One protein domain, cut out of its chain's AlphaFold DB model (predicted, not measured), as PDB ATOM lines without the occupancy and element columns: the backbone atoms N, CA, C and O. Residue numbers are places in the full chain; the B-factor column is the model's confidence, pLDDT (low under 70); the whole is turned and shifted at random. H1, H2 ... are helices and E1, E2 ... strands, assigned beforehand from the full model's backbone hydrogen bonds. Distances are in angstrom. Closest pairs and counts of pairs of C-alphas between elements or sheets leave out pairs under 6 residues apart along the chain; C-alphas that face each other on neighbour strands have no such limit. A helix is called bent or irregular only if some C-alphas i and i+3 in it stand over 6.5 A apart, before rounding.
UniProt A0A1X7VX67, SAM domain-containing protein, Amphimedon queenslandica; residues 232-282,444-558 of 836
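AT A GLANCE: This is residues 232 to 282 and 444 to 558 of the 836 residues of the protein "SAM domain-containing protein" of Amphimedon queenslandica (UniProt A0A1X7VX67). One strongly twisted sheet of six strands, sharply bent where E2 turns by 86 degrees at residue 272, has H1 packed on it near E5 and H3 laid across E1 and E2. H2 and H4 lie off the sheet, and residues 466 to 471, after H2, stick out free. The printed part has 166 residues, with four named helices and six named strands; along the chain H1 comes first, then the strands E1, E2 and E3, then H2, then E4 and E5, then H3 and H4, and last E6; the class is mixed, helices and strands, and the sheet is branched, with the antiparallel neighbour pairs E1 and E2, E1 and E5, E2 and E3, E2 and E6, and E3 and E4. The whole is compact, with a radius of gyration of the C-alphas of 15.8 A, and spans 46 by 36 by 33 A.

HOW THE PARTS SIT: Start at H1, residues 233 to 239; it is on the sheet, and its Leu 233 has its C-alpha 5.9 A from that of Glu 485 in E5, residues 485 to 489, the closest of the two elements. E5 is an edge strand beside E1, residues 246 to 252, where N 251 and O 485 are 2.8 A apart. E2, residues 268 to 282, forms a hairpin with E1, and N 248 and O 269 are 2.9 A apart. On the other side of E2 is E3, residues 444 to 455, with N 275 to O 449 at 2.8 A. H2, residues 458 to 465, is not on the sheet. E4, residues 475 to 479, is an edge strand beside E3, with N 450 to O 478 at 2.8 A; its residues 476 to 477 also pair, parallel, with residues 516 to 517. H3, residues 493 to 509, is on the sheet at a height of 9.3 A and runs across the strands, at 78 degrees to E1 on the local plane; its closest C-alphas to E2 are those of Thr 503 and His 272, 5.4 A. H4, residues 526 to 534, is not on the sheet. E6, residues 546 to 549, lies on the same side of E2 as E1, with N 276 to O 547 at 2.8 A. In H1, H2, H3 and H4 every O i to N i+4 pair is within hydrogen-bond range.

IN THESE COORDINATES: Find C-alpha 233 at (-44.592, -5.021, 23.999), where H1 begins. E2 runs 33.6 A from first to last C-alpha, E3 33.5 A, H3 24.7 A and E1 18.4 A. H3 begins at C-alpha 493, (-50.034, -26.495, 34.879), and E6 ends at C-alpha 549, (-42.491, -4.237, 40.356).

THE WHOLE: The two C-alphas farthest apart are those of Val 524 and Arg 558, 48.4 A. Residues 283 to 443 are not printed, and C-alphas 282 and 444 stand 9.4 A apart across the cut. The links E1 to E2, H3 to H4 and H4 to E6 are long. The pLDDT is under 70 at residue 464, residues 467 to 471, residues 520 to 524 and residue 558.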
ATOM      1  N   PRO A 232     -48.157  -5.160  20.603       97.81
ATOM      2  CA  PRO A 232     -46.868  -4.548  20.926       97.81
ATOM      3  C   PRO A 232     -46.451  -4.772  22.385       97.81
ATOM      4  O   PRO A 232     -47.303  -4.825  23.281       97.81
ATOM      5  N   LEU A 233     -45.142  -4.810  22.652       97.06
ATOM      6  CA  LEU A 233     -44.592  -5.021  23.999       97.06
ATOM      7  C   LEU A 233     -45.134  -4.023  25.040       97.06
ATOM      8  O   LEU A 233     -45.482  -4.420  26.150       97.06
ATOM      9  N   ALA A 234     -45.288  -2.749  24.671       96.88
ATOM     10  CA  ALA A 234     -45.879  -1.715  25.529       96.88
ATOM     11  C   ALA A 234     -47.362  -1.970  25.872       96.88
ATOM     12  O   ALA A 234     -47.816  -1.665  26.980       96.88
ATOM     13  N   SER A 235     -48.124  -2.569  24.953       97.38
ATOM     14  CA  SER A 235     -49.523  -2.949  25.183       97.38
ATOM     15  C   SER A 235     -49.628  -4.158  26.113       97.38
ATOM     16  O   SER A 235     -50.448  -4.138  27.034       97.38
ATOM     17  N   LEU A 236     -48.755  -5.159  25.941       96.25
ATOM     18  CA  LEU A 236     -48.608  -6.279  26.876       96.25
ATOM     19  C   LEU A 236     -48.241  -5.768  28.280       96.25
ATOM     20  O   LEU A 236     -48.902  -6.111  29.260       96.25
ATOM     21  N   ALA A 237     -47.223  -4.907  28.357       95.38
ATOM     22  CA  ALA A 237     -46.701  -4.337  29.593       95.38
ATOM     23  C   ALA A 237     -47.741  -3.556  30.399       95.38
ATOM     24  O   ALA A 237     -47.754  -3.617  31.627       95.38
ATOM     25  N   THR A 238     -48.619  -2.832  29.705       95.62
ATOM     26  CA  THR A 238     -49.708  -2.079  30.332       95.62
ATOM     27  C   THR A 238     -50.835  -3.010  30.784       95.62
ATOM     28  O   THR A 238     -51.334  -2.874  31.898       95.62
ATOM     29  N   SER A 239     -51.227  -3.970  29.938       95.75
ATOM     30  CA  SER A 239     -52.449  -4.765  30.140       95.75
ATOM     31  C   SER A 239     -52.280  -5.906  31.145       95.75
ATOM     32  O   SER A 239     -53.181  -6.150  31.940       95.75
ATOM     33  N   TYR A 240     -51.124  -6.579  31.146       94.56
ATOM     34  CA  TYR A 240     -50.875  -7.794  31.936       94.56
ATOM     35  C   TYR A 240     -49.899  -7.567  33.107       94.56
ATOM     36  O   TYR A 240     -49.323  -8.516  33.645       94.56
ATOM     37  N   LYS A 241     -49.712  -6.307  33.542       93.94
ATOM     38  CA  LYS A 241     -48.721  -5.908  34.567       93.94
ATOM     39  C   LYS A 241     -48.852  -6.673  35.896       93.94
ATOM     40  O   LYS A 241     -47.861  -6.871  36.594       93.94
ATOM     41  N   LYS A 242     -50.074  -7.108  36.230       92.44
ATOM     42  CA  LYS A 242     -50.434  -7.835  37.462       92.44
ATOM     43  C   LYS A 242     -50.405  -9.363  37.321       92.44
ATOM     44  O   LYS A 242     -50.303 -10.053  38.334       92.44
ATOM     45  N   ASP A 243     -50.472  -9.883  36.094       93.50
ATOM     46  CA  ASP A 243     -50.703 -11.309  35.821       93.50
ATOM     47  C   ASP A 243     -49.431 -12.164  35.764       93.50
ATOM     48  O   ASP A 243     -49.514 -13.389  35.679       93.50
ATOM     49  N   LEU A 244     -48.261 -11.528  35.852       94.88
ATOM     50  CA  LEU A 244     -46.959 -12.186  35.805       94.88
ATOM     51  C   LEU A 244     -46.722 -13.216  36.934       94.88
ATOM     52  O   LEU A 244     -47.229 -13.054  38.052       94.88
ATOM     53  N   PRO A 245     -45.859 -14.222  36.690       96.50
ATOM     54  CA  PRO A 245     -45.122 -14.475  35.442       96.50
ATOM     55  C   PRO A 245     -45.937 -15.241  34.383       96.50
ATOM     56  O   PRO A 245     -46.858 -15.990  34.715       96.50
ATOM     57  N   PHE A 246     -45.575 -15.079  33.107       95.69
ATOM     58  CA  PHE A 246     -46.133 -15.838  31.976       95.69
ATOM     59  C   PHE A 246     -45.133 -15.941  30.810       95.69
ATOM     60  O   PHE A 246     -44.126 -15.235  30.775       95.69
ATOM     61  N   GLN A 247     -45.410 -16.828  29.852       96.81
ATOM     62  CA  GLN A 247     -44.571 -17.073  28.676       96.81
ATOM     63  C   GLN A 247     -45.118 -16.357  27.431       96.81
ATOM     64  O   GLN A 247     -46.334 -16.292  27.239       96.81
ATOM     65  N   VAL A 248     -44.232 -15.855  26.568       97.38
ATOM     66  CA  VAL A 248     -44.586 -15.245  25.274       97.38
ATOM     67  C   VAL A 248     -43.779 -15.832  24.118       97.38
ATOM     68  O   VAL A 248     -42.651 -16.285  24.307       97.38
ATOM     69  N   VAL A 249     -44.345 -15.745  22.912       96.19
ATOM     70  CA  VAL A 249     -43.624 -15.861  21.635       96.19
ATOM     71  C   VAL A 249     -43.589 -14.498  20.945       96.19
ATOM     72  O   VAL A 249     -44.578 -13.761  20.950       96.19
ATOM     73  N   VAL A 250     -42.450 -14.169  20.344       96.69
ATOM     74  CA  VAL A 250     -42.246 -12.980  19.518       96.69
ATOM     75  C   VAL A 250     -42.783 -13.245  18.117       96.69
ATOM     76  O   VAL A 250     -42.341 -14.157  17.426       96.69
ATOM     77  N   THR A 251     -43.743 -12.437  17.680       95.50
ATOM     78  CA  THR A 251     -44.356 -12.527  16.345       95.50
ATOM     79  C   THR A 251     -43.826 -11.477  15.370       95.50
ATOM     80  O   THR A 251     -43.976 -11.646  14.163       95.50
ATOM     81  N   LYS A 252     -43.165 -10.434  15.882       93.94
ATOM     82  CA  LYS A 252     -42.358  -9.469  15.124       93.94
ATOM     83  C   LYS A 252     -41.122  -9.139  15.956       93.94
ATOM     84  O   LYS A 252     -41.266  -8.579  17.041       93.94
ATOM     85  N   GLY A 253     -39.942  -9.511  15.470       90.88
ATOM     86  CA  GLY A 253     -38.663  -9.296  16.143       90.88
ATOM     87  C   GLY A 253     -38.071  -7.898  15.946       90.88
ATOM     88  O   GLY A 253     -38.449  -7.154  15.039       90.88
ATOM     89  N   PHE A 254     -37.088  -7.569  16.784       90.00
ATOM     90  CA  PHE A 254     -36.289  -6.347  16.722       90.00
ATOM     91  C   PHE A 254     -34.833  -6.701  16.428       90.00
ATOM     92  O   PHE A 254     -34.276  -7.614  17.025       90.00
ATOM     93  N   TYR A 255     -34.174  -5.944  15.558       82.75
ATOM     94  CA  TYR A 255     -32.855  -6.307  15.056       82.75
ATOM     95  C   TYR A 255     -31.851  -5.202  15.375       82.75
ATOM     96  O   TYR A 255     -31.892  -4.121  14.786       82.75
ATOM     97  N   GLY A 256     -30.995  -5.479  16.359       80.19
ATOM     98  CA  GLY A 256     -29.961  -4.572  16.842       80.19
ATOM     99  C   GLY A 256     -28.721  -4.548  15.946       80.19
ATOM    100  O   GLY A 256     -28.704  -5.086  14.841       80.19
ATOM    101  N   ALA A 257     -27.654  -3.923  16.445       72.19
ATOM    102  CA  ALA A 257     -26.384  -3.816  15.721       72.19
ATOM    103  C   ALA A 257     -25.582  -5.135  15.688       72.19
ATOM    104  O   ALA A 257     -24.655  -5.272  14.890       72.19
ATOM    105  N   ASP A 258     -25.912  -6.095  16.557       74.62
ATOM    106  CA  ASP A 258     -25.291  -7.418  16.622       74.62
ATOM    107  C   ASP A 258     -26.300  -8.519  17.021       74.62
ATOM    108  O   ASP A 258     -27.468  -8.259  17.325       74.62
ATOM    109  N   GLU A 259     -25.842  -9.775  17.025       73.00
ATOM    110  CA  GLU A 259     -26.654 -10.936  17.420       73.00
ATOM    111  C   GLU A 259     -27.150 -10.856  18.873       73.00
ATOM    112  O   GLU A 259     -28.229 -11.344  19.184       73.00
ATOM    113  N   ARG A 260     -26.385 -10.214  19.766       77.00
ATOM    114  CA  ARG A 260     -26.655 -10.134  21.216       77.00
ATOM    115  C   ARG A 260     -27.606  -8.997  21.592       77.00
ATOM    116  O   ARG A 260     -28.010  -8.899  22.746       77.00
ATOM    117  N   THR A 261     -27.922  -8.129  20.636       81.69
ATOM    118  CA  THR A 261     -28.866  -7.009  20.743       81.69
ATOM    119  C   THR A 261     -30.099  -7.205  19.857       81.69
ATOM    120  O   THR A 261     -30.912  -6.293  19.732       81.69
ATOM    121  N   SER A 262     -30.256  -8.391  19.261       85.88
ATOM    122  CA  SER A 262     -31.385  -8.761  18.405       85.88
ATOM    123  C   SER A 262     -32.331  -9.748  19.097       85.88
ATOM    124  O   SER A 262     -31.903 -10.587  19.882       85.88
ATOM    125  N   ILE A 263     -33.612  -9.656  18.750       91.56
ATOM    126  CA  ILE A 263     -34.693 -10.590  19.062       91.56
ATOM    127  C   ILE A 263     -35.326 -10.988  17.725       91.56
ATOM    128  O   ILE A 263     -35.749 -10.121  16.961       91.56
ATOM    129  N   SER A 264     -35.400 -12.277  17.423       89.06
ATOM    130  CA  SER A 264     -35.924 -12.784  16.153       89.06
ATOM    131  C   SER A 264     -37.425 -13.075  16.198       89.06
ATOM    132  O   SER A 264     -37.997 -13.385  17.243       89.06
ATOM    133  N   ASP A 265     -38.054 -13.038  15.021       90.75
ATOM    134  CA  ASP A 265     -39.375 -13.627  14.790       90.75
ATOM    135  C   ASP A 265     -39.321 -15.108  15.262       90.75
ATOM    136  O   ASP A 265     -38.427 -15.857  14.862       90.75
ATOM    137  N   GLY A 266     -40.236 -15.524  16.143       90.75
ATOM    138  CA  GLY A 266     -40.279 -16.868  16.735       90.75
ATOM    139  C   GLY A 266     -39.485 -17.075  18.034       90.75
ATOM    140  O   GLY A 266     -39.559 -18.166  18.593       90.75
ATOM    141  N   ASP A 267     -38.751 -16.083  18.552       92.94
ATOM    142  CA  ASP A 267     -38.100 -16.207  19.870       92.94
ATOM    143  C   ASP A 267     -39.136 -16.352  21.000       92.94
ATOM    144  O   ASP A 267     -40.198 -15.724  20.977       92.94
ATOM    145  N   MET A 268     -38.825 -17.163  22.014       94.69
ATOM    146  CA  MET A 268     -39.704 -17.418  23.158       94.69
ATOM    147  C   MET A 268     -39.069 -16.940  24.467       94.69
ATOM    148  O   MET A 268     -37.898 -17.206  24.740       94.69
ATOM    149  N   PHE A 269     -39.859 -16.268  25.307       96.69
ATOM    150  CA  PHE A 269     -39.398 -15.708  26.581       96.69
ATOM    151  C   PHE A 269     -40.319 -16.067  27.745       96.69
ATOM    152  O   PHE A 269     -41.539 -15.917  27.665       96.69
ATOM    153  N   ASN A 270     -39.714 -16.462  28.865       96.88
ATOM    154  CA  ASN A 270     -40.361 -16.491  30.172       96.88
ATOM    155  C   ASN A 270     -40.275 -15.083  30.773       96.88
ATOM    156  O   ASN A 270     -39.184 -14.625  31.109       96.88
ATOM    157  N   ILE A 271     -41.399 -14.378  30.912       97.44
ATOM    158  CA  ILE A 271     -41.420 -13.041  31.514       97.44
ATOM    159  C   ILE A 271     -41.644 -13.159  33.025       97.44
ATOM    160  O   ILE A 271     -42.625 -13.757  33.467       97.44
ATOM    161  N   HIS A 272     -40.754 -12.551  33.818       97.12
ATOM    162  CA  HIS A 272     -40.747 -12.685  35.279       97.12
ATOM    163  C   HIS A 272     -41.343 -11.477  36.006       97.12
ATOM    164  O   HIS A 272     -42.226 -11.636  36.847       97.12
ATOM    165  N   PHE A 273     -40.848 -10.270  35.718       96.94
ATOM    166  CA  PHE A 273     -41.277  -9.031  36.378       96.94
ATOM    167  C   PHE A 273     -40.918  -7.782  35.570       96.94
ATOM    168  O   PHE A 273     -40.004  -7.785  34.744       96.94
ATOM    169  N   PHE A 274     -41.621  -6.687  35.865       96.75
ATOM    170  CA  PHE A 274     -41.277  -5.358  35.370       96.75
ATOM    171  C   PHE A 274     -40.247  -4.697  36.282       96.75
ATOM    172  O   PHE A 274     -40.257  -4.871  37.505       96.75
ATOM    173  N   LYS A 275     -39.380  -3.893  35.681       96.38
ATOM    174  CA  LYS A 275     -38.352  -3.116  36.357       96.38
ATOM    175  C   LYS A 275     -38.425  -1.669  35.888       96.38
ATOM    176  O   LYS A 275     -38.494  -1.400  34.696       96.38
ATOM    177  N   GLN A 276     -38.335  -0.738  36.824       97.12
ATOM    178  CA  GLN A 276     -38.066   0.665  36.537       97.12
ATOM    179  C   GLN A 276     -36.610   0.958  36.895       97.12
ATOM    180  O   GLN A 276     -36.165   0.675  38.007       97.12
ATOM    181  N   THR A 277     -35.850   1.507  35.950       96.81
ATOM    182  CA  THR A 277     -34.447   1.885  36.149       96.81
ATOM    183  C   THR A 277     -34.323   3.396  36.027       96.81
ATOM    184  O   THR A 277     -34.564   3.963  34.963       96.81
ATOM    185  N   LYS A 278     -33.918   4.067  37.107       97.56
ATOM    186  CA  LYS A 278     -33.490   5.467  37.050       97.56
ATOM    187  C   LYS A 278     -32.178   5.528  36.285       97.56
ATOM    188  O   LYS A 278     -31.192   4.896  36.666       97.56
ATOM    189  N   VAL A 279     -32.183   6.296  35.209       96.94
ATOM    190  CA  VAL A 279     -31.045   6.481  34.313       96.94
ATOM    191  C   VAL A 279     -30.727   7.959  34.183       96.94
ATOM    192  O   VAL A 279     -31.592   8.820  34.333       96.94
ATOM    193  N   VAL A 280     -29.473   8.263  33.885       97.44
ATOM    194  CA  VAL A 280     -28.993   9.620  33.650       97.44
ATOM    195  C   VAL A 280     -28.569   9.731  32.192       97.44
ATOM    196  O   VAL A 280     -27.753   8.935  31.720       97.44
ATOM    197  N   LYS A 281     -29.119  10.707  31.467       96.94
ATOM    198  CA  LYS A 281     -28.669  11.020  30.108       96.94
ATOM    199  C   LYS A 281     -27.413  11.876  30.177       96.94
ATOM    200  O   LYS A 281     -27.362  12.858  30.921       96.94
ATOM    201  N   ILE A 282     -26.407  11.523  29.386       96.75
ATOM    202  CA  ILE A 282     -25.195  12.321  29.187       96.75
ATOM    203  C   ILE A 282     -24.982  12.581  27.694       96.75
ATOM    204  O   ILE A 282     -25.419  11.783  26.867       96.75
ATOM    205  N   MET A 444     -32.129  13.263  34.534       97.62
ATOM    206  CA  MET A 444     -32.478  11.936  35.048       97.62
ATOM    207  C   MET A 444     -33.868  11.571  34.526       97.62
ATOM    208  O   MET A 444     -34.795  12.372  34.630       97.62
ATOM    209  N   GLU A 445     -34.001  10.353  34.020       97.00
ATOM    210  CA  GLU A 445     -35.232   9.763  33.498       97.00
ATOM    211  C   GLU A 445     -35.474   8.395  34.161       97.00
ATOM    212  O   GLU A 445     -34.598   7.855  34.845       97.00
ATOM    213  N   ILE A 446     -36.673   7.842  33.987       96.94
ATOM    214  CA  ILE A 446     -37.006   6.468  34.376       96.94
ATOM    215  C   ILE A 446     -37.250   5.694  33.086       96.94
ATOM    216  O   ILE A 446     -38.129   6.063  32.313       96.94
ATOM    217  N   GLU A 447     -36.484   4.631  32.863       95.44
ATOM    218  CA  GLU A 447     -36.738   3.672  31.788       95.44
ATOM    219  C   GLU A 447     -37.419   2.434  32.378       95.44
ATOM    220  O   GLU A 447     -36.921   1.841  33.342       95.44
ATOM    221  N   GLU A 448     -38.578   2.065  31.829       96.31
ATOM    222  CA  GLU A 448     -39.253   0.813  32.168       96.31
ATOM    223  C   GLU A 448     -38.747  -0.320  31.264       96.31
ATOM    224  O   GLU A 448     -38.662  -0.177  30.042       96.31
ATOM    225  N   SER A 449     -38.442  -1.468  31.864       96.75
ATOM    226  CA  SER A 449     -38.042  -2.686  31.169       96.75
ATOM    227  C   SER A 449     -38.714  -3.927  31.751       96.75
ATOM    228  O   SER A 449     -39.278  -3.930  32.849       96.75
ATOM    229  N   ILE A 450     -38.662  -4.995  30.971       96.81
ATOM    230  CA  ILE A 450     -39.108  -6.335  31.311       96.81
ATOM    231  C   ILE A 450     -37.872  -7.196  31.566       96.81
ATOM    232  O   ILE A 450     -36.963  -7.238  30.738       96.81
ATOM    233  N   VAL A 451     -37.860  -7.913  32.691       97.00
ATOM    234  CA  VAL A 451     -36.846  -8.930  32.982       97.00
ATOM    235  C   VAL A 451     -37.409 -10.306  32.630       97.00
ATOM    236  O   VAL A 451     -38.447 -10.718  33.158       97.00
ATOM    237  N   ALA A 452     -36.715 -11.009  31.736       97.00
ATOM    238  CA  ALA A 452     -37.135 -12.289  31.170       97.00
ATOM    239  C   ALA A 452     -35.955 -13.265  31.024       97.00
ATOM    240  O   ALA A 452     -34.815 -12.825  30.877       97.00
ATOM    241  N   THR A 453     -36.207 -14.575  31.023       95.38
ATOM    242  CA  THR A 453     -35.234 -15.575  30.544       95.38
ATOM    243  C   THR A 453     -35.583 -16.032  29.129       95.38
ATOM    244  O   THR A 453     -36.754 -16.187  28.772       95.38
ATOM    245  N   SER A 454     -34.552 -16.209  28.296       92.88
ATOM    246  CA  SER A 454     -34.714 -16.750  26.942       92.88
ATOM    247  C   SER A 454     -34.966 -18.251  27.013       92.88
ATOM    248  O   SER A 454     -34.187 -18.981  27.630       92.88
ATOM    249  N   ILE A 455     -36.018 -18.717  26.349       91.50
ATOM    250  CA  ILE A 455     -36.257 -20.144  26.134       91.50
ATOM    251  C   ILE A 455     -35.485 -20.536  24.879       91.50
ATOM    252  O   ILE A 455     -35.553 -19.852  23.860       91.50
ATOM    253  N   LEU A 456     -34.719 -21.614  24.984       85.88
ATOM    254  CA  LEU A 456     -33.828 -22.116  23.944       85.88
ATOM    255  C   LEU A 456     -34.300 -23.513  23.542       85.88
ATOM    256  O   LEU A 456     -34.744 -24.279  24.401       85.88
ATOM    257  N   GLU A 457     -34.187 -23.847  22.258       83.06
ATOM    258  CA  GLU A 457     -34.444 -25.206  21.767       83.06
ATOM    259  C   GLU A 457     -33.464 -26.195  22.430       83.06
ATOM    260  O   GLU A 457     -32.354 -25.811  22.816       83.06
ATOM    261  N   GLU A 458     -33.847 -27.469  22.601       78.00
ATOM    262  CA  GLU A 458     -33.034 -28.419  23.387       78.00
ATOM    263  C   GLU A 458     -31.607 -28.585  22.842       78.00
ATOM    264  O   GLU A 458     -30.680 -28.794  23.624       78.00
ATOM    265  N   ASP A 459     -31.400 -28.437  21.533       74.44
ATOM    266  CA  ASP A 459     -30.084 -28.527  20.892       74.44
ATOM    267  C   ASP A 459     -29.216 -27.275  21.132       74.44
ATOM    268  O   ASP A 459     -28.009 -27.388  21.380       74.44
ATOM    269  N   GLU A 460     -29.814 -26.078  21.165       73.50
ATOM    270  CA  GLU A 460     -29.125 -24.843  21.574       73.50
ATOM    271  C   GLU A 460     -28.785 -24.887  23.074       73.50
ATOM    272  O   GLU A 460     -27.669 -24.557  23.485       73.50
ATOM    273  N   ALA A 461     -29.715 -25.378  23.901       74.06
ATOM    274  CA  ALA A 461     -29.518 -25.551  25.336       74.06
ATOM    275  C   ALA A 461     -28.440 -26.604  25.663       74.06
ATOM    276  O   ALA A 461     -27.643 -26.399  26.581       74.06
ATOM    277  N   GLN A 462     -28.372 -27.712  24.916       74.88
ATOM    278  CA  GLN A 462     -27.281 -28.692  25.006       74.88
ATOM    279  C   GLN A 462     -25.943 -28.081  24.577       74.88
ATOM    280  O   GLN A 462     -24.948 -28.231  25.287       74.88
ATOM    281  N   SER A 463     -25.926 -27.336  23.468       73.19
ATOM    282  CA  SER A 463     -24.720 -26.666  22.968       73.19
ATOM    283  C   SER A 463     -24.135 -25.697  24.000       73.19
ATOM    284  O   SER A 463     -22.935 -25.738  24.274       73.19
ATOM    285  N   LEU A 464     -24.970 -24.880  24.647       68.00
ATOM    286  CA  LEU A 464     -24.530 -23.941  25.686       68.00
ATOM    287  C   LEU A 464     -24.027 -24.643  26.958       68.00
ATOM    288  O   LEU A 464     -23.013 -24.227  27.520       68.00
ATOM    289  N   ARG A 465     -24.652 -25.758  27.372       73.25
ATOM    290  CA  ARG A 465     -24.192 -26.585  28.512       73.25
ATOM    291  C   ARG A 465     -22.789 -27.174  28.323       73.25
ATOM    292  O   ARG A 465     -22.176 -27.569  29.312       73.25
ATOM    293  N   HIS A 466     -22.275 -27.245  27.095       70.69
ATOM    294  CA  HIS A 466     -20.918 -27.723  26.822       70.69
ATOM    295  C   HIS A 466     -19.828 -26.644  26.922       70.69
ATOM    296  O   HIS A 466     -18.658 -27.009  27.035       70.69
ATOM    297  N   TYR A 467     -20.170 -25.349  26.900       59.53
ATOM    298  CA  TYR A 467     -19.171 -24.274  26.825       59.53
ATOM    299  C   TYR A 467     -18.791 -23.630  28.165       59.53
ATOM    300  O   TYR A 467     -17.654 -23.179  28.299       59.53
ATOM    301  N   GLU A 468     -19.674 -23.602  29.170       49.62
ATOM    302  CA  GLU A 468     -19.383 -22.941  30.451       49.62
ATOM    303  C   GLU A 468     -19.934 -23.676  31.688       49.62
ATOM    304  O   GLU A 468     -20.999 -24.286  31.668       49.62
ATOM    305  N   ASN A 469     -19.244 -23.518  32.827       57.88
ATOM    306  CA  ASN A 469     -19.714 -23.937  34.160       57.88
ATOM    307  C   ASN A 469     -20.730 -22.937  34.773       57.88
ATOM    308  O   ASN A 469     -20.742 -22.720  35.986       57.88
ATOM    309  N   THR A 470     -21.555 -22.287  33.949       51.75
ATOM    310  CA  THR A 470     -22.503 -21.223  34.328       51.75
ATOM    311  C   THR A 470     -23.952 -21.709  34.130       51.75
ATOM    312  O   THR A 470     -24.594 -21.390  33.136       51.75
ATOM    313  N   PRO A 471     -24.525 -22.488  35.072       52.34
ATOM    314  CA  PRO A 471     -25.835 -23.140  34.908       52.34
ATOM    315  C   PRO A 471     -27.050 -22.186  34.984       52.34
ATOM    316  O   PRO A 471     -28.166 -22.624  35.258       52.34
ATOM    317  N   SER A 472     -26.851 -20.882  34.789       71.81
ATOM    318  CA  SER A 472     -27.902 -19.864  34.762       71.81
ATOM    319  C   SER A 472     -28.328 -19.574  33.326       71.81
ATOM    320  O   SER A 472     -27.520 -19.082  32.539       71.81
ATOM    321  N   ILE A 473     -29.605 -19.812  33.013       79.06
ATOM    322  CA  ILE A 473     -30.240 -19.376  31.760       79.06
ATOM    323  C   ILE A 473     -29.987 -17.864  31.583       79.06
ATOM    324  O   ILE A 473     -30.104 -17.126  32.569       79.06
ATOM    325  N   PRO A 474     -29.614 -17.377  30.381       85.75
ATOM    326  CA  PRO A 474     -29.318 -15.964  30.173       85.75
ATOM    327  C   PRO A 474     -30.533 -15.093  30.511       85.75
ATOM    328  O   PRO A 474     -31.581 -15.169  29.868       85.75
ATOM    329  N   LEU A 475     -30.361 -14.253  31.532       92.56
ATOM    330  CA  LEU A 475     -31.343 -13.261  31.947       92.56
ATOM    331  C   LEU A 475     -31.222 -12.029  31.046       92.56
ATOM    332  O   LEU A 475     -30.126 -11.493  30.865       92.56
ATOM    333  N   VAL A 476     -32.343 -11.576  30.503       94.06
ATOM    334  CA  VAL A 476     -32.432 -10.521  29.491       94.06
ATOM    335  C   VAL A 476     -33.234  -9.342  30.044       94.06
ATOM    336  O   VAL A 476     -34.240  -9.528  30.729       94.06
ATOM    337  N   ASP A 477     -32.767  -8.127  29.760       94.69
ATOM    338  CA  ASP A 477     -33.444  -6.868  30.082       94.69
ATOM    339  C   ASP A 477     -33.975  -6.272  28.772       94.69
ATOM    340  O   ASP A 477     -33.187  -5.851  27.921       94.69
ATOM    341  N   ILE A 478     -35.297  -6.290  28.594       95.75
ATOM    342  CA  ILE A 478     -35.993  -5.873  27.368       95.75
ATOM    343  C   ILE A 478     -36.739  -4.560  27.663       95.75
ATOM    344  O   ILE A 478     -37.755  -4.599  28.362       95.75
ATOM    345  N   PRO A 479     -36.267  -3.382  27.215       95.31
ATOM    346  CA  PRO A 479     -36.965  -2.126  27.497       95.31
ATOM    347  C   PRO A 479     -38.315  -2.047  26.765       95.31
ATOM    348  O   PRO A 479     -38.488  -2.610  25.686       95.31
ATOM    349  N   ILE A 480     -39.304  -1.398  27.385       95.94
ATOM    350  CA  ILE A 480     -40.720  -1.508  26.975       95.94
ATOM    351  C   ILE A 480     -41.041  -0.691  25.708       95.94
ATOM    352  O   ILE A 480     -42.024  -0.979  25.027       95.94
ATOM    353  N   ASP A 481     -40.195   0.280  25.351       94.12
ATOM    354  CA  ASP A 481     -40.271   1.065  24.109       94.12
ATOM    355  C   ASP A 481     -39.753   0.315  22.864       94.12
ATOM    356  O   ASP A 481     -39.667   0.897  21.781       94.12
ATOM    357  N   LEU A 482     -39.425  -0.974  22.994       92.81
ATOM    358  CA  LEU A 482     -38.975  -1.811  21.889       92.81
ATOM    359  C   LEU A 482     -40.112  -2.182  20.927       92.81
ATOM    360  O   LEU A 482     -41.137  -2.725  21.340       92.81
ATOM    361  N   ASP A 483     -39.890  -1.960  19.628       93.38
ATOM    362  CA  ASP A 483     -40.826  -2.319  18.553       93.38
ATOM    363  C   ASP A 483     -40.808  -3.829  18.235       93.38
ATOM    364  O   ASP A 483     -40.439  -4.252  17.139       93.38
ATOM    365  N   ILE A 484     -41.199  -4.641  19.222       95.56
ATOM    366  CA  ILE A 484     -41.584  -6.042  19.030       95.56
ATOM    367  C   ILE A 484     -43.075  -6.240  19.282       95.56
ATOM    368  O   ILE A 484     -43.673  -5.618  20.167       95.56
ATOM    369  N   GLU A 485     -43.659  -7.172  18.536       97.38
ATOM    370  CA  GLU A 485     -45.004  -7.686  18.786       97.38
ATOM    371  C   GLU A 485     -44.907  -9.115  19.316       97.38
ATOM    372  O   GLU A 485     -44.081  -9.912  18.862       97.38
ATOM    373  N   VAL A 486     -45.747  -9.425  20.298       97.94
ATOM    374  CA  VAL A 486     -45.704 -10.647  21.103       97.94
ATOM    375  C   VAL A 486     -47.109 -11.210  21.309       97.94
ATOM    376  O   VAL A 486     -48.096 -10.472  21.311       97.94
ATOM    377  N   ALA A 487     -47.198 -12.521  21.531       97.50
ATOM    378  CA  ALA A 487     -48.414 -13.202  21.972       97.50
ATOM    379  C   ALA A 487     -48.116 -14.097  23.186       97.50
ATOM    380  O   ALA A 487     -47.080 -14.760  23.233       97.50
ATOM    381  N   ILE A 488     -49.029 -14.131  24.159       97.12
ATOM    382  CA  ILE A 488     -48.933 -14.994  25.343       97.12
ATOM    383  C   ILE A 488     -49.195 -16.446  24.928       97.12
ATOM    384  O   ILE A 488     -50.161 -16.730  24.213       97.12
ATOM    385  N   ILE A 489     -48.354 -17.367  25.398       96.06
ATOM    386  CA  ILE A 489     -48.506 -18.811  25.180       96.06
ATOM    387  C   ILE A 489     -49.212 -19.445  26.379       96.06
ATOM    388  O   ILE A 489     -48.898 -19.153  27.536       96.06
ATOM    389  N   LYS A 490     -50.142 -20.362  26.105       93.06
ATOM    390  CA  LYS A 490     -50.801 -21.164  27.133       93.06
ATOM    391  C   LYS A 490     -49.877 -22.284  27.629       93.06
ATOM    392  O   LYS A 490     -49.770 -23.331  26.995       93.06
ATOM    393  N   LEU A 491     -49.235 -22.066  28.775       89.88
ATOM    394  CA  LEU A 491     -48.466 -23.092  29.490       89.88
ATOM    395  C   LEU A 491     -49.354 -24.229  30.020       89.88
ATOM    396  O   LEU A 491     -50.538 -24.029  30.303       89.88
ATOM    397  N   ALA A 492     -48.752 -25.400  30.242       88.19
ATOM    398  CA  ALA A 492     -49.350 -26.432  31.082       88.19
ATOM    399  C   ALA A 492     -49.197 -26.087  32.579       88.19
ATOM    400  O   ALA A 492     -48.331 -25.306  32.986       88.19
ATOM    401  N   ASP A 493     -50.025 -26.707  33.424       82.94
ATOM    402  CA  ASP A 493     -50.034 -26.495  34.879       82.94
ATOM    403  C   ASP A 493     -48.656 -26.700  35.539       82.94
ATOM    404  O   ASP A 493     -48.288 -25.949  36.442       82.94
ATOM    405  N   MET A 494     -47.887 -27.705  35.101       73.00
ATOM    406  CA  MET A 494     -46.567 -28.005  35.677       73.00
ATOM    407  C   MET A 494     -45.514 -26.956  35.307       73.00
ATOM    408  O   MET A 494     -44.742 -26.530  36.165       73.00
ATOM    409  N   ASP A 495     -45.515 -26.492  34.057       86.31
ATOM    410  CA  ASP A 495     -44.591 -25.454  33.589       86.31
ATOM    411  C   ASP A 495     -44.912 -24.100  34.231       86.31
ATOM    412  O   ASP A 495     -44.013 -23.316  34.527       86.31
ATOM    413  N   THR A 496     -46.191 -23.866  34.538       88.56
ATOM    414  CA  THR A 496     -46.646 -22.699  35.301       88.56
ATOM    415  C   THR A 496     -46.085 -22.709  36.728       88.56
ATOM    416  O   THR A 496     -45.484 -21.721  37.148       88.56
ATOM    417  N   ASP A 497     -46.202 -23.821  37.469       89.25
ATOM    418  CA  ASP A 497     -45.618 -23.937  38.819       89.25
ATOM    419  C   ASP A 497     -44.080 -23.771  38.793       89.25
ATOM    420  O   ASP A 497     -43.510 -23.103  39.666       89.25
ATOM    421  N   ASN A 498     -43.405 -24.306  37.766       91.69
ATOM    422  CA  ASN A 498     -41.964 -24.129  37.555       91.69
ATOM    423  C   ASN A 498     -41.591 -22.654  37.316       91.69
ATOM    424  O   ASN A 498     -40.717 -22.129  38.009       91.69
ATOM    425  N   LEU A 499     -42.283 -21.962  36.404       93.75
ATOM    426  CA  LEU A 499     -42.052 -20.548  36.087       93.75
ATOM    427  C   LEU A 499     -42.295 -19.631  37.301       93.75
ATOM    428  O   LEU A 499     -41.554 -18.668  37.522       93.75
ATOM    429  N   TYR A 500     -43.292 -19.934  38.135       93.75
ATOM    430  CA  TYR A 500     -43.532 -19.209  39.388       93.75
ATOM    431  C   TYR A 500     -42.396 -19.441  40.403       93.75
ATOM    432  O   TYR A 500     -41.982 -18.505  41.091       93.75
ATOM    433  N   SER A 501     -41.847 -20.659  40.473       92.56
ATOM    434  CA  SER A 501     -40.692 -20.995  41.318       92.56
ATOM    435  C   SER A 501     -39.402 -20.293  40.861       92.56
ATOM    436  O   SER A 501     -38.718 -19.660  41.672       92.56
ATOM    437  N   GLU A 502     -39.112 -20.320  39.555       93.56
ATOM    438  CA  GLU A 502     -37.999 -19.591  38.927       93.56
ATOM    439  C   GLU A 502     -38.098 -18.091  39.241       93.56
ATOM    440  O   GLU A 502     -37.161 -17.505  39.784       93.56
ATOM    441  N   THR A 503     -39.274 -17.499  39.010       95.12
ATOM    442  CA  THR A 503     -39.554 -16.073  39.245       95.12
ATOM    443  C   THR A 503     -39.326 -15.659  40.701       95.12
ATOM    444  O   THR A 503     -38.747 -14.602  40.944       95.12
ATOM    445  N   ARG A 504     -39.708 -16.486  41.689       94.56
ATOM    446  CA  ARG A 504     -39.411 -16.234  43.116       94.56
ATOM    447  C   ARG A 504     -37.908 -16.220  43.385       94.56
ATOM    448  O   ARG A 504     -37.399 -15.254  43.949       94.56
ATOM    449  N   SER A 505     -37.194 -17.252  42.930       93.62
ATOM    450  CA  SER A 505     -35.735 -17.346  43.084       93.62
ATOM    451  C   SER A 505     -35.012 -16.179  42.397       93.62
ATOM    452  O   SER A 505     -34.023 -15.675  42.929       93.62
ATOM    453  N   LEU A 506     -35.516 -15.715  41.250       93.50
ATOM    454  CA  LEU A 506     -35.014 -14.532  40.554       93.50
ATOM    455  C   LEU A 506     -35.284 -13.240  41.332       93.50
ATOM    456  O   LEU A 506     -34.362 -12.453  41.509       93.50
ATOM    457  N   LEU A 507     -36.496 -13.032  41.855       93.75
ATOM    458  CA  LEU A 507     -36.841 -11.859  42.675       93.75
ATOM    459  C   LEU A 507     -35.999 -11.755  43.959       93.75
ATOM    460  O   LEU A 507     -35.678 -10.651  44.392       93.75
ATOM    461  N   GLU A 508     -35.629 -12.888  44.561       92.81
ATOM    462  CA  GLU A 508     -34.759 -12.941  45.746       92.81
ATOM    463  C   GLU A 508     -33.280 -12.674  45.433       92.81
ATOM    464  O   GLU A 508     -32.560 -12.139  46.276       92.81
ATOM    465  N   LYS A 509     -32.812 -13.063  44.238       92.56
ATOM    466  CA  LYS A 509     -31.382 -13.102  43.874       92.56
ATOM    467  C   LYS A 509     -31.010 -12.133  42.749       92.56
ATOM    468  O   LYS A 509     -29.878 -12.182  42.273       92.56
ATOM    469  N   TYR A 510     -31.934 -11.272  42.311       93.06
ATOM    470  CA  TYR A 510     -31.743 -10.403  41.149       93.06
ATOM    471  C   TYR A 510     -30.499  -9.524  41.293       93.06
ATOM    472  O   TYR A 510     -30.446  -8.603  42.119       93.06
ATOM    473  N   ASN A 511     -29.518  -9.791  40.433       91.25
ATOM    474  CA  ASN A 511     -28.306  -9.005  40.316       91.25
ATOM    475  C   ASN A 511     -28.296  -8.259  38.966       91.25
ATOM    476  O   ASN A 511     -28.127  -8.897  37.923       91.25
ATOM    477  N   PRO A 512     -28.406  -6.916  38.958       90.06
ATOM    478  CA  PRO A 512     -28.350  -6.132  37.727       90.06
ATOM    479  C   PRO A 512     -27.024  -6.260  36.952       90.06
ATOM    480  O   PRO A 512     -27.002  -5.956  35.763       90.06
ATOM    481  N   SER A 513     -25.931  -6.744  37.560       86.50
ATOM    482  CA  SER A 513     -24.669  -7.007  36.846       86.50
ATOM    483  C   SER A 513     -24.649  -8.327  36.059       86.50
ATOM    484  O   SER A 513     -23.665  -8.593  35.373       86.50
ATOM    485  N   GLN A 514     -25.671  -9.180  36.191       87.62
ATOM    486  CA  GLN A 514     -25.775 -10.473  35.495       87.62
ATOM    487  C   GLN A 514     -26.714 -10.433  34.279       87.62
ATOM    488  O   GLN A 514     -26.833 -11.429  33.569       87.62
ATOM    489  N   VAL A 515     -27.381  -9.303  34.030       86.31
ATOM    490  CA  VAL A 515     -28.401  -9.190  32.980       86.31
ATOM    491  C   VAL A 515     -27.784  -8.779  31.645       86.31
ATOM    492  O   VAL A 515     -26.986  -7.840  31.559       86.31
ATOM    493  N   SER A 516     -28.193  -9.453  30.575       84.81
ATOM    494  CA  SER A 516     -27.927  -9.034  29.204       84.81
ATOM    495  C   SER A 516     -28.910  -7.936  28.809       84.81
ATOM    496  O   SER A 516     -30.080  -8.198  28.539       84.81
ATOM    497  N   TYR A 517     -28.431  -6.692  28.800       82.50
ATOM    498  CA  TYR A 517     -29.211  -5.536  28.368       82.50
ATOM    499  C   TYR A 517     -29.348  -5.491  26.842       82.50
ATOM    500  O   TYR A 517     -28.336  -5.374  26.144       82.50
ATOM    501  N   LEU A 518     -30.584  -5.541  26.332       78.62
ATOM    502  CA  LEU A 518     -30.860  -5.328  24.913       78.62
ATOM    503  C   LEU A 518     -30.907  -3.833  24.612       78.62
ATOM    504  O   LEU A 518     -31.819  -3.113  25.018       78.62
ATOM    505  N   ASN A 519     -29.896  -3.358  23.890       70.88
ATOM    506  CA  ASN A 519     -29.777  -1.950  23.555       70.88
ATOM    507  C   ASN A 519     -30.502  -1.611  22.245       70.88
ATOM    508  O   ASN A 519     -30.046  -1.952  21.156       70.88
ATOM    509  N   ILE A 520     -31.601  -0.873  22.379       61.44
ATOM    510  CA  ILE A 520     -32.545  -0.524  21.307       61.44
ATOM    511  C   ILE A 520     -31.961   0.469  20.288       61.44
ATOM    512  O   ILE A 520     -32.369   0.511  19.128       61.44
ATOM    513  N   LYS A 521     -31.029   1.334  20.703       64.75
ATOM    514  CA  LYS A 521     -30.685   2.530  19.918       64.75
ATOM    515  C   LYS A 521     -29.571   2.218  18.918       64.75
ATOM    516  O   LYS A 521     -28.391   2.282  19.261       64.75
ATOM    517  N   SER A 522     -29.990   1.936  17.678       47.66
ATOM    518  CA  SER A 522     -29.258   1.508  16.459       47.66
ATOM    519  C   SER A 522     -28.145   2.440  15.939       47.66
ATOM    520  O   SER A 522     -27.810   2.462  14.757       47.66
ATOM    521  N   SER A 523     -27.556   3.236  16.822       58.09
ATOM    522  CA  SER A 523     -26.525   4.222  16.518       58.09
ATOM    523  C   SER A 523     -25.111   3.682  16.759       58.09
ATOM    524  O   SER A 523     -24.913   2.664  17.421       58.09
ATOM    525  N   VAL A 524     -24.109   4.430  16.284       60.25
ATOM    526  CA  VAL A 524     -22.656   4.179  16.438       60.25
ATOM    527  C   VAL A 524     -22.234   3.847  17.880       60.25
ATOM    528  O   VAL A 524     -21.200   3.229  18.121       60.25
ATOM    529  N   THR A 525     -23.034   4.262  18.862       75.00
ATOM    530  CA  THR A 525     -22.785   4.068  20.289       75.00
ATOM    531  C   THR A 525     -23.236   2.709  20.829       75.00
ATOM    532  O   THR A 525     -22.992   2.458  22.004       75.00
ATOM    533  N   ALA A 526     -23.857   1.827  20.033       79.56
ATOM    534  CA  ALA A 526     -24.553   0.633  20.530       79.56
ATOM    535  C   ALA A 526     -23.718  -0.232  21.502       79.56
ATOM    536  O   ALA A 526     -24.146  -0.480  22.629       79.56
ATOM    537  N   SER A 527     -22.496  -0.607  21.110       83.44
ATOM    538  CA  SER A 527     -21.558  -1.363  21.959       83.44
ATOM    539  C   SER A 527     -21.163  -0.589  23.228       83.44
ATOM    540  O   SER A 527     -21.297  -1.093  24.344       83.44
ATOM    541  N   ALA A 528     -20.780   0.684  23.077       88.88
ATOM    542  CA  ALA A 528     -20.422   1.565  24.189       88.88
ATOM    543  C   ALA A 528     -21.553   1.694  25.220       88.88
ATOM    544  O   ALA A 528     -21.324   1.648  26.426       88.88
ATOM    545  N   GLN A 529     -22.779   1.842  24.728       90.50
ATOM    546  CA  GLN A 529     -23.990   1.981  25.512       90.50
ATOM    547  C   GLN A 529     -24.326   0.680  26.261       90.50
ATOM    548  O   GLN A 529     -24.694   0.748  27.434       90.50
ATOM    549  N   THR A 530     -24.106  -0.492  25.660       87.25
ATOM    550  CA  THR A 530     -24.196  -1.782  26.365       87.25
ATOM    551  C   THR A 530     -23.141  -1.894  27.474       87.25
ATOM    552  O   THR A 530     -23.472  -2.311  28.586       87.25
ATOM    553  N   THR A 531     -21.896  -1.453  27.244       89.44
ATOM    554  CA  THR A 531     -20.866  -1.403  28.301       89.44
ATOM    555  C   THR A 531     -21.239  -0.435  29.432       89.44
ATOM    556  O   THR A 531     -21.034  -0.760  30.600       89.44
ATOM    557  N   LEU A 532     -21.838   0.723  29.123       91.62
ATOM    558  CA  LEU A 532     -22.328   1.682  30.124       91.62
ATOM    559  C   LEU A 532     -23.472   1.114  30.985       91.62
ATOM    560  O   LEU A 532     -23.491   1.366  32.189       91.62
ATOM    561  N   PHE A 533     -24.382   0.313  30.416       89.56
ATOM    562  CA  PHE A 533     -25.402  -0.403  31.200       89.56
ATOM    563  C   PHE A 533     -24.797  -1.509  32.073       89.56
ATOM    564  O   PHE A 533     -25.179  -1.647  33.231       89.56
ATOM    565  N   LYS A 534     -23.799  -2.246  31.565       88.75
ATOM    566  CA  LYS A 534     -23.070  -3.281  32.326       88.75
ATOM    567  C   LYS A 534     -22.127  -2.720  33.399       88.75
ATOM    568  O   LYS A 534     -21.609  -3.482  34.213       88.75
ATOM    569  N   ALA A 535     -21.927  -1.404  33.459       90.94
ATOM    570  CA  ALA A 535     -21.036  -0.727  34.400       90.94
ATOM    571  C   ALA A 535     -21.581  -0.647  35.846       90.94
ATOM    572  O   ALA A 535     -21.408   0.373  36.509       90.94
ATOM    573  N   VAL A 536     -22.249  -1.683  36.350       90.38
ATOM    574  CA  VAL A 536     -22.973  -1.697  37.636       90.38
ATOM    575  C   VAL A 536     -22.022  -1.803  38.843       90.38
ATOM    576  O   VAL A 536     -20.993  -2.478  38.779       90.38
ATOM    577  N   ARG A 537     -22.353  -1.146  39.967       89.62
ATOM    578  CA  ARG A 537     -21.650  -1.332  41.256       89.62
ATOM    579  C   ARG A 537     -21.863  -2.743  41.810       89.62
ATOM    580  O   ARG A 537     -22.981  -3.230  41.820       89.62
ATOM    581  N   GLN A 538     -20.805  -3.351  42.344       86.94
ATOM    582  CA  GLN A 538     -20.832  -4.678  42.990       86.94
ATOM    583  C   GLN A 538     -20.956  -4.604  44.527       86.94
ATOM    584  O   GLN A 538     -20.725  -5.587  45.225       86.94
ATOM    585  N   ASP A 539     -21.257  -3.423  45.069       86.62
ATOM    586  CA  ASP A 539     -21.433  -3.195  46.503       86.62
ATOM    587  C   ASP A 539     -22.923  -3.102  46.878       86.62
ATOM    588  O   ASP A 539     -23.821  -3.296  46.057       86.62
ATOM    589  N   GLN A 540     -23.205  -2.774  48.141       80.38
ATOM    590  CA  GLN A 540     -24.561  -2.585  48.675       80.38
ATOM    591  C   GLN A 540     -25.434  -1.579  47.893       80.38
ATOM    592  O   GLN A 540     -26.644  -1.528  48.101       80.38
ATOM    593  N   PHE A 541     -24.847  -0.775  47.000       81.69
ATOM    594  CA  PHE A 541     -25.552   0.202  46.178       81.69
ATOM    595  C   PHE A 541     -25.932  -0.332  44.784       81.69
ATOM    596  O   PHE A 541     -26.483   0.420  43.979       81.69
ATOM    597  N   GLN A 542     -25.720  -1.627  44.503       85.62
ATOM    598  CA  GLN A 542     -26.085  -2.277  43.233       85.62
ATOM    599  C   GLN A 542     -27.570  -2.119  42.843       85.62
ATOM    600  O   GLN A 542     -27.897  -2.203  41.663       85.62
ATOM    601  N   GLN A 543     -28.473  -1.861  43.800       89.94
ATOM    602  CA  GLN A 543     -29.906  -1.625  43.556       89.94
ATOM    603  C   GLN A 543     -30.315  -0.133  43.583       89.94
ATOM    604  O   GLN A 543     -31.504   0.162  43.486       89.94
ATOM    605  N   ILE A 544     -29.389   0.837  43.696       93.06
ATOM    606  CA  ILE A 544     -29.775   2.262  43.707       93.06
ATOM    607  C   ILE A 544     -30.507   2.644  42.415       93.06
ATOM    608  O   ILE A 544     -29.975   2.549  41.312       93.06
ATOM    609  N   GLY A 545     -31.729   3.152  42.572       94.31
ATOM    610  CA  GLY A 545     -32.547   3.601  41.451       94.31
ATOM    611  C   GLY A 545     -33.133   2.477  40.599       94.31
ATOM    612  O   GLY A 545     -33.748   2.788  39.585       94.31
ATOM    613  N   ILE A 546     -32.985   1.212  41.001       95.44
ATOM    614  CA  ILE A 546     -33.727   0.091  40.425       95.44
ATOM    615  C   ILE A 546     -34.914  -0.219  41.332       95.44
ATOM    616  O   ILE A 546     -34.750  -0.489  42.521       95.44
ATOM    617  N   GLU A 547     -36.106  -0.209  40.751       96.62
ATOM    618  CA  GLU A 547     -37.354  -0.571  41.408       96.62
ATOM    619  C   GLU A 547     -37.967  -1.765  40.672       96.62
ATOM    620  O   GLU A 547     -38.226  -1.707  39.471       96.62
ATOM    621  N   ILE A 548     -38.137  -2.884  41.379       95.44
ATOM    622  CA  ILE A 548     -38.706  -4.113  40.819       95.44
ATOM    623  C   ILE A 548     -40.180  -4.177  41.198       95.44
ATOM    624  O   ILE A 548     -40.523  -4.305  42.377       95.44
ATOM    625  N   ILE A 549     -41.046  -4.134  40.189       94.50
ATOM    626  CA  ILE A 549     -42.491  -4.237  40.356       94.50
ATOM    627  C   ILE A 549     -42.816  -5.721  40.536       94.50
ATOM    628  O   ILE A 549     -42.869  -6.497  39.580       94.50
ATOM    629  N   ARG A 550     -42.965  -6.123  41.799       92.69
ATOM    630  CA  ARG A 550     -43.232  -7.511  42.191       92.69
ATOM    631  C   ARG A 550     -44.603  -7.950  41.661       92.69
ATOM    632  O   ARG A 550     -45.584  -7.271  41.966       92.69
ATOM    633  N   PRO A 551     -44.714  -9.079  40.940       91.25
ATOM    634  CA  PRO A 551     -46.012  -9.574  40.508       91.25
ATOM    635  C   PRO A 551     -46.860  -9.991  41.709       91.25
ATOM    636  O   PRO A 551     -46.391 -10.740  42.572       91.25
ATOM    637  N   GLU A 552     -48.121  -9.564  41.746       89.50
ATOM    638  CA  GLU A 552     -49.054  -9.979  42.799       89.50
ATOM    639  C   GLU A 552     -49.229 -11.501  42.825       89.50
ATOM    640  O   GLU A 552     -49.327 -12.105  43.893       89.50
ATOM    641  N   ASN A 553     -49.294 -12.126  41.645       85.38
ATOM    642  CA  ASN A 553     -49.567 -13.552  41.513       85.38
ATOM    643  C   ASN A 553     -48.364 -14.420  41.895       85.38
ATOM    644  O   ASN A 553     -48.564 -15.485  42.478       85.38
ATOM    645  N   ALA A 554     -47.130 -13.947  41.680       83.88
ATOM    646  CA  ALA A 554     -45.914 -14.706  41.977       83.88
ATOM    647  C   ALA A 554     -45.850 -15.220  43.428       83.88
ATOM    648  O   ALA A 554     -45.292 -16.288  43.663       83.88
ATOM    649  N   PHE A 555     -46.444 -14.523  44.405       83.25
ATOM    650  CA  PHE A 555     -46.437 -14.927  45.821       83.25
ATOM    651  C   PHE A 555     -47.714 -15.638  46.297       83.25
ATOM    652  O   PHE A 555     -47.729 -16.154  47.414       83.25
ATOM    653  N   LYS A 556     -48.765 -15.714  45.470       82.00
ATOM    654  CA  LYS A 556     -49.996 -16.453  45.793       82.00
ATOM    655  C   LYS A 556     -49.710 -17.963  45.758       82.00
ATOM    656  O   LYS A 556     -48.896 -18.439  44.960       82.00
ATOM    657  N   THR A 557     -50.342 -18.732  46.642       72.38
ATOM    658  CA  THR A 557     -50.230 -20.200  46.638       72.38
ATOM    659  C   THR A 557     -51.256 -20.809  45.675       72.38
ATOM    660  O   THR A 557     -52.221 -20.151  45.277       72.38
ATOM    661  N   ARG A 558     -51.060 -22.068  45.250       61.81
ATOM    662  CA  ARG A 558     -51.884 -22.685  44.189       61.81
ATOM    663  C   ARG A 558     -53.372 -22.800  44.566       61.81
ATOM    664  O   ARG A 558     -54.221 -22.738  43.677       61.81
TER     665      ARG A 558